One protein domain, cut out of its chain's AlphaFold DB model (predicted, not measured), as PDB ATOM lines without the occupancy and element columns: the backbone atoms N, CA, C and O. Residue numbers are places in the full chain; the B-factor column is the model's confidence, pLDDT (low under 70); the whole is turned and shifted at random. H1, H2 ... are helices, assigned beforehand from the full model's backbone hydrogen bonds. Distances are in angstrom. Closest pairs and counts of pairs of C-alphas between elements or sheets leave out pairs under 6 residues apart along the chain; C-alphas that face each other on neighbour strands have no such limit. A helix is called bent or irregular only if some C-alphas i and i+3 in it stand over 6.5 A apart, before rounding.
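AT A GLANCE: This is residues 3 to 58 of the 60 residues of a protein of Candidatus Saccharibacteria bacterium (UniProt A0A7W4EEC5). There is little regular structure: two short helices, H2 and H3, pack together at one end of a flat shape, and H1 is alone at the other, with long loops between. The first link runs out to a turn near residue 21 and back to H2. The printed part has 56 residues, 20 of them in three named helices, H1, H2, H3; there is no named strand, and the class is all helix. It is only just compact, close to loose, with a radius of gyration of the C-alphas of 12.0 A and spans of 32 by 30 by 16 A.

IN THESE COORDINATES: H1 is residues 3 to 8, 8.7 A long, from C-alpha 3 at (-12.294, 59.022, -32.715). H2 is residues 30 to 35, 9.3 A. H3 is residues 49 to 56, 9.7 A, ending at C-alpha 56 at (-20.848, 39.375, -28.637); it is only just irregular, C-alphas 51 and 54 being 6.8 A apart.

HOW THE PARTS SIT: H1 is apart from H2 and H3. H2 and H3 touch, the closest C-alphas being those of Ala 30 and Val 52, 5.9 A, at a steep tilt of 53 degrees, the same way. Residues 15 to 16 pair with 43 to 44, parallel. Every O i to N i+4 pair is within hydrogen-bond range in H1, but 1 of 2 in H2 and 2 of 4 in H3.

THE WHOLE: The C-alphas farthest apart, of Val 10 and Arg 51, are 32.5 A apart. The printed part has no cut. Both links are long, 21 and 13 residues. No printed residue is under 70 in pLDDT.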
ATOM      1  N   PHE A   3     -11.090  58.199 -32.526       93.56
ATOM      2  CA  PHE A   3     -12.294  59.022 -32.715       93.56
ATOM      3  C   PHE A   3     -13.284  58.870 -31.554       93.56
ATOM      4  O   PHE A   3     -13.616  59.863 -30.918       93.56
ATOM      5  N   VAL A   4     -13.690  57.633 -31.251       95.38
ATOM      6  CA  VAL A   4     -14.624  57.312 -30.161       95.38
ATOM      7  C   VAL A   4     -14.117  57.873 -28.832       95.38
ATOM      8  O   VAL A   4     -14.883  58.496 -28.104       95.38
ATOM      9  N   ASP A   5     -12.815  57.750 -28.569       94.19
ATOM     10  CA  ASP A   5     -12.200  58.217 -27.323       94.19
ATOM     11  C   ASP A   5     -12.276  59.753 -27.192       94.19
ATOM     12  O   ASP A   5     -12.565  60.279 -26.118       94.19
ATOM     13  N   ARG A   6     -12.095  60.496 -28.298       96.06
ATOM     14  CA  ARG A   6     -12.264  61.963 -28.315       96.06
ATOM     15  C   ARG A   6     -13.713  62.382 -28.090       96.06
ATOM     16  O   ARG A   6     -13.947  63.360 -27.392       96.06
ATOM     17  N   MET A   7     -14.670  61.660 -28.675       97.62
ATOM     18  CA  MET A   7     -16.094  61.952 -28.485       97.62
ATOM     19  C   MET A   7     -16.513  61.697 -27.031       97.62
ATOM     20  O   MET A   7     -17.201  62.523 -26.431       97.62
ATOM     21  N   ALA A   8     -16.024  60.609 -26.432       95.88
ATOM     22  CA  ALA A   8     -16.271  60.292 -25.030       95.88
ATOM     23  C   ALA A   8     -15.751  61.388 -24.078       95.88
ATOM     24  O   ALA A   8     -16.445  61.741 -23.128       95.88
ATOM     25  N   ALA A   9     -14.587  61.986 -24.367       97.44
ATOM     26  CA  ALA A   9     -13.995  63.061 -23.559       97.44
ATOM     27  C   ALA A   9     -14.854  64.340 -23.472       97.44
ATOM     28  O   ALA A   9     -14.654  65.153 -22.572       97.44
ATOM     29  N   VAL A  10     -15.819  64.513 -24.380       97.81
ATOM     30  CA  VAL A  10     -16.784  65.626 -24.386       97.81
ATOM     31  C   VAL A  10     -18.220  65.144 -24.140       97.81
ATOM     32  O   VAL A  10     -19.179  65.735 -24.630       97.81
ATOM     33  N   ASN A  11     -18.380  64.048 -23.387       97.56
ATOM     34  CA  ASN A  11     -19.668  63.439 -23.031       97.56
ATOM     35  C   ASN A  11     -20.541  63.030 -24.231       97.56
ATOM     36  O   ASN A  11     -21.763  62.944 -24.121       97.56
ATOM     37  N   THR A  12     -19.926  62.740 -25.380       97.19
ATOM     38  CA  THR A  12     -20.637  62.245 -26.564       97.19
ATOM     39  C   THR A  12     -20.487  60.734 -26.699       97.19
ATOM     40  O   THR A  12     -19.394  60.183 -26.572       97.19
ATOM     41  N   ARG A  13     -21.595  60.052 -27.002       96.25
ATOM     42  CA  ARG A  13     -21.621  58.609 -27.269       96.25
ATOM     43  C   ARG A  13     -21.664  58.361 -28.773       96.25
ATOM     44  O   ARG A  13     -22.425  59.007 -29.482       96.25
ATOM     45  N   VAL A  14     -20.862  57.411 -29.243       96.12
ATOM     46  CA  VAL A  14     -20.836  56.988 -30.649       96.12
ATOM     47  C   VAL A  14     -21.550  55.652 -30.772       96.12
ATOM     48  O   VAL A  14     -21.221  54.723 -30.033       96.12
ATOM     49  N   MET A  15     -22.495  55.557 -31.705       95.25
ATOM     50  CA  MET A  15     -23.172  54.312 -32.060       95.25
ATOM     51  C   MET A  15     -22.794  53.904 -33.484       95.25
ATOM     52  O   MET A  15     -22.870  54.719 -34.399       95.25
ATOM     53  N   LEU A  16     -22.366  52.657 -33.657       94.44
ATOM     54  CA  LEU A  16     -22.107  52.045 -34.951       94.44
ATOM     55  C   LEU A  16     -23.389  51.385 -35.463       94.44
ATOM     56  O   LEU A  16     -24.049  50.648 -34.727       94.44
ATOM     57  N   VAL A  17     -23.703  51.649 -36.726       95.38
ATOM     58  CA  VAL A  17     -24.839  51.081 -37.460       95.38
ATOM     59  C   VAL A  17     -24.325  50.372 -38.708       95.38
ATOM     60  O   VAL A  17     -23.242  50.695 -39.201       95.38
ATOM     61  N   GLU A  18     -25.088  49.405 -39.198       93.50
ATOM     62  CA  GLU A  18     -24.868  48.768 -40.495       93.50
ATOM     63  C   GLU A  18     -25.550  49.603 -41.604       93.50
ATOM     64  O   GLU A  18     -26.465  50.384 -41.326       93.50
ATOM     65  N   GLY A  19     -25.098  49.463 -42.854       86.88
ATOM     66  CA  GLY A  19     -25.636  50.177 -44.021       86.88
ATOM     67  C   GLY A  19     -24.636  51.117 -44.703       86.88
ATOM     68  O   GLY A  19     -23.557  51.398 -44.183       86.88
ATOM     69  N   ASP A  20     -24.998  51.598 -45.892       83.00
ATOM     70  CA  ASP A  20     -24.141  52.374 -46.803       83.00
ATOM     71  C   ASP A  20     -24.625  53.817 -47.055       83.00
ATOM     72  O   ASP A  20     -24.025  54.545 -47.845       83.00
ATOM     73  N   GLY A  21     -25.663  54.269 -46.342       74.88
ATOM     74  CA  GLY A  21     -26.021  55.691 -46.261       74.88
ATOM     75  C   GLY A  21     -27.444  56.063 -46.670       74.88
ATOM     76  O   GLY A  21     -27.833  57.203 -46.433       74.88
ATOM     77  N   GLN A  22     -28.249  55.142 -47.216       88.56
ATOM     78  CA  GLN A  22     -29.681  55.425 -47.423       88.56
ATOM     79  C   GLN A  22     -30.494  55.290 -46.131       88.56
ATOM     80  O   GLN A  22     -31.317  56.151 -45.833       88.56
ATOM     81  N   TRP A  23     -30.238  54.242 -45.346       87.62
ATOM     82  CA  TRP A  23     -30.915  53.981 -44.075       87.62
ATOM     83  C   TRP A  23     -29.948  53.358 -43.073       87.62
ATOM     84  O   TRP A  23     -29.029  52.636 -43.457       87.62
ATOM     85  N   SER A  24     -30.164  53.622 -41.785       90.56
ATOM     86  CA  SER A  24     -29.460  52.905 -40.720       90.56
ATOM     87  C   SER A  24     -30.041  51.502 -40.565       90.56
ATOM     88  O   SER A  24     -31.257  51.344 -40.462       90.56
ATOM     89  N   ALA A  25     -29.171  50.500 -40.511       94.50
ATOM     90  CA  ALA A  25     -29.512  49.120 -40.204       94.50
ATOM     91  C   ALA A  25     -28.818  48.661 -38.912       94.50
ATOM     92  O   ALA A  25     -27.833  49.250 -38.455       94.50
ATOM     93  N   GLY A  26     -29.369  47.619 -38.294       95.50
ATOM     94  CA  GLY A  26     -28.796  47.002 -37.105       95.50
ATOM     95  C   GLY A  26     -27.870  45.849 -37.470       95.50
ATOM     96  O   GLY A  26     -28.128  45.127 -38.429       95.50
ATOM     97  N   PHE A  27     -26.846  45.626 -36.649       96.56
ATOM     98  CA  PHE A  27     -26.061  44.396 -36.669       96.56
ATOM     99  C   PHE A  27     -26.927  43.254 -36.129       96.56
ATOM    100  O   PHE A  27     -26.965  43.001 -34.924       96.56
ATOM    101  N   ASP A  28     -27.692  42.622 -37.015       96.31
ATOM    102  CA  ASP A  28     -28.787  41.715 -36.641       96.31
ATOM    103  C   ASP A  28     -28.449  40.222 -36.797       96.31
ATOM    104  O   ASP A  28     -29.269  39.358 -36.453       96.31
ATOM    105  N   THR A  29     -27.246  39.899 -37.290       95.81
ATOM    106  CA  THR A  29     -26.777  38.526 -37.522       95.81
ATOM    107  C   THR A  29     -25.423  38.260 -36.865       95.81
ATOM    108  O   THR A  29     -24.699  39.178 -36.482       95.81
ATOM    109  N   ALA A  30     -25.064  36.981 -36.715       93.88
ATOM    110  CA  ALA A  30     -23.752  36.606 -36.189       93.88
ATOM    111  C   ALA A  30     -22.624  37.095 -37.114       93.88
ATOM    112  O   ALA A  30     -21.578  37.542 -36.646       93.88
ATOM    113  N   GLU A  31     -22.862  37.052 -38.422       94.25
ATOM    114  CA  GLU A  31     -21.914  37.436 -39.462       94.25
ATOM    115  C   GLU A  31     -21.646  38.942 -39.448       94.25
ATOM    116  O   GLU A  31     -20.483  39.345 -39.526       94.25
ATOM    117  N   SER A  32     -22.685  39.776 -39.297       94.62
ATOM    118  CA  SER A  32     -22.498  41.228 -39.234       94.62
ATOM    119  C   SER A  32     -21.777  41.628 -37.952       94.62
ATOM    120  O   SER A  32     -20.866  42.457 -37.985       94.62
ATOM    121  N   VAL A  33     -22.076  40.970 -36.826       93.50
ATOM    122  CA  VAL A  33     -21.362  41.197 -35.562       93.50
ATOM    123  C   VAL A  33     -19.860  40.989 -35.726       93.50
ATOM    124  O   VAL A  33     -19.089  41.821 -35.251       93.50
ATOM    125  N   VAL A  34     -19.415  39.935 -36.420       91.38
ATOM    126  CA  VAL A  34     -17.981  39.656 -36.639       91.38
ATOM    127  C   VAL A  34     -17.256  40.816 -37.341       91.38
ATOM    128  O   VAL A  34     -16.073  41.026 -37.074       91.38
ATOM    129  N   GLN A  35     -17.953  41.627 -38.144       92.00
ATOM    130  CA  GLN A  35     -17.377  42.791 -38.834       92.00
ATOM    131  C   GLN A  35     -17.056  43.968 -37.899       92.00
ATOM    132  O   GLN A  35     -16.256  44.837 -38.244       92.00
ATOM    133  N   ILE A  36     -17.658  44.024 -36.705       92.75
ATOM    134  CA  ILE A  36     -17.390  45.104 -35.746       92.75
ATOM    135  C   ILE A  36     -15.932  44.983 -35.265       92.75
ATOM    136  O   ILE A  36     -15.526  43.896 -34.856       92.75
ATOM    137  N   PRO A  37     -15.125  46.057 -35.252       91.56
ATOM    138  CA  PRO A  37     -13.749  45.977 -34.765       91.56
ATOM    139  C   PRO A  37     -13.678  45.561 -33.285       91.56
ATOM    140  O   PRO A  37     -14.378  46.139 -32.457       91.56
ATOM    141  N   LEU A  38     -12.783  44.629 -32.925       88.88
ATOM    142  CA  LEU A  38     -12.634  44.133 -31.538       88.88
ATOM    143  C   LEU A  38     -12.387  45.252 -30.510       88.88
ATOM    144  O   LEU A  38     -12.842  45.176 -29.377       88.88
ATOM    145  N   GLN A  39     -11.692  46.316 -30.917       87.19
ATOM    146  CA  GLN A  39     -11.318  47.451 -30.061       87.19
ATOM    147  C   GLN A  39     -12.312  48.628 -30.154       87.19
ATOM    148  O   GLN A  39     -11.980  49.777 -29.831       87.19
ATOM    149  N   PHE A  40     -13.518  48.389 -30.675       91.44
ATOM    150  CA  PHE A  40     -14.542  49.420 -30.788       91.44
ATOM    151  C   PHE A  40     -15.212  49.671 -29.428       91.44
ATOM    152  O   PHE A  40     -16.124  48.963 -29.024       91.44
ATOM    153  N   GLY A  41     -14.772  50.717 -28.728       88.62
ATOM    154  CA  GLY A  41     -15.298  51.109 -27.411       88.62
ATOM    155  C   GLY A  41     -16.599  51.924 -27.434       88.62
ATOM    156  O   GLY A  41     -16.856  52.670 -26.493       88.62
ATOM    157  N   GLY A  42     -17.367  51.875 -28.527       93.12
ATOM    158  CA  GLY A  42     -18.644  52.579 -28.670       93.12
ATOM    159  C   GLY A  42     -19.850  51.666 -28.445       93.12
ATOM    160  O   GLY A  42     -19.731  50.549 -27.952       93.12
ATOM    161  N   TYR A  43     -21.027  52.139 -28.845       94.81
ATOM    162  CA  TYR A  43     -22.270  51.368 -28.837       94.81
ATOM    163  C   TYR A  43     -22.532  50.766 -30.215       94.81
ATOM    164  O   TYR A  43     -22.139  51.334 -31.227       94.81
ATOM    165  N   VAL A  44     -23.238  49.646 -30.268       94.31
ATOM    166  CA  VAL A  44     -23.626  48.981 -31.517       94.31
ATOM    167  C   VAL A  44     -25.147  48.941 -31.571       94.31
ATOM    168  O   VAL A  44     -25.780  48.549 -30.590       94.31
ATOM    169  N   TRP A  45     -25.739  49.356 -32.689       95.81
ATOM    170  CA  TRP A  45     -27.173  49.179 -32.919       95.81
ATOM    171  C   TRP A  45     -27.442  47.739 -33.351       95.81
ATOM    172  O   TRP A  45     -26.880  47.268 -34.335       95.81
ATOM    173  N   THR A  46     -28.348  47.054 -32.654       96.50
ATOM    174  CA  THR A  46     -29.006  45.835 -33.144       96.50
ATOM    175  C   THR A  46     -30.514  45.914 -32.909       96.50
ATOM    176  O   THR A  46     -30.965  46.438 -31.892       96.50
ATOM    177  N   ASN A  47     -31.296  45.386 -33.840       96.75
ATOM    178  CA  ASN A  47     -32.719  45.110 -33.680       96.75
ATOM    179  C   ASN A  47     -32.955  43.706 -33.098       96.75
ATOM    180  O   ASN A  47     -34.081  43.372 -32.739       96.75
ATOM    181  N   ARG A  48     -31.910  42.867 -33.020       96.94
ATOM    182  CA  ARG A  48     -31.978  41.439 -32.677       96.94
ATOM    183  C   ARG A  48     -31.020  41.056 -31.557       96.94
ATOM    184  O   ARG A  48     -30.221  40.128 -31.695       96.94
ATOM    185  N   ILE A  49     -31.128  41.739 -30.415       96.06
ATOM    186  CA  ILE A  49     -30.291  41.463 -29.235       96.06
ATOM    187  C   ILE A  49     -30.368  39.995 -28.789       96.06
ATOM    188  O   ILE A  49     -29.360  39.424 -28.381       96.06
ATOM    189  N   ASP A  50     -31.533  39.366 -28.958       95.25
ATOM    190  CA  ASP A  50     -31.787  37.948 -28.695       95.25
ATOM    191  C   ASP A  50     -30.865  37.012 -29.493       95.25
ATOM    192  O   ASP A  50     -30.503  35.939 -29.012       95.25
ATOM    193  N   ARG A  51     -30.460  37.423 -30.698       94.62
ATOM    194  CA  ARG A  51     -29.596  36.639 -31.590       94.62
ATOM    195  C   ARG A  51     -28.124  36.971 -31.428       94.62
ATOM    196  O   ARG A  51     -27.287  36.075 -31.499       94.62
ATOM    197  N   VAL A  52     -27.805  38.251 -31.247       95.12
ATOM    198  CA  VAL A  52     -26.415  38.719 -31.331       95.12
ATOM    199  C   VAL A  52     -25.695  38.769 -29.989       95.12
ATOM    200  O   VAL A  52     -24.467  38.671 -29.962       95.12
ATOM    201  N   GLN A  53     -26.421  38.856 -28.868       93.06
ATOM    202  CA  GLN A  53     -25.814  38.873 -27.533       93.06
ATOM    203  C   GLN A  53     -24.909  37.654 -27.261       93.06
ATOM    204  O   GLN A  53     -23.789  37.871 -26.790       93.06
ATOM    205  N   PRO A  54     -25.292  36.403 -27.601       92.81
ATOM    206  CA  PRO A  54     -24.432  35.241 -27.369       92.81
ATOM    207  C   PRO A  54     -23.123  35.287 -28.161       92.81
ATOM    208  O   PRO A  54     -22.108  34.774 -27.697       92.81
ATOM    209  N   VAL A  55     -23.140  35.888 -29.354       92.19
ATOM    210  CA  VAL A  55     -21.952  36.039 -30.204       92.19
ATOM    211  C   VAL A  55     -21.038  37.110 -29.621       92.19
ATOM    212  O   VAL A  55     -19.854  36.851 -29.433       92.19
ATOM    213  N   LEU A  56     -21.590  38.274 -29.260       87.38
ATOM    214  CA  LEU A  56     -20.848  39.375 -28.637       87.38
ATOM    215  C   LEU A  56     -20.175  38.958 -27.324       87.38
ATOM    216  O   LEU A  56     -19.014  39.290 -27.111       87.38
ATOM    217  N   ALA A  57     -20.866  38.187 -26.481       86.75
ATOM    218  CA  ALA A  57     -20.332  37.709 -25.204       86.75
ATOM    219  C   ALA A  57     -19.123  36.766 -25.348       86.75
ATOM    220  O   ALA A  57     -18.390  36.561 -24.384       86.75
ATOM    221  N   ARG A  58     -18.921  36.180 -26.533       87.44
ATOM    222  CA  ARG A  58     -17.823  35.249 -26.834       87.44
ATOM    223  C   ARG A  58     -16.668  35.911 -27.590       87.44
ATOM    224  O   ARG A  58     -15.739  35.218 -27.995       87.44
TER     225      ARG A  58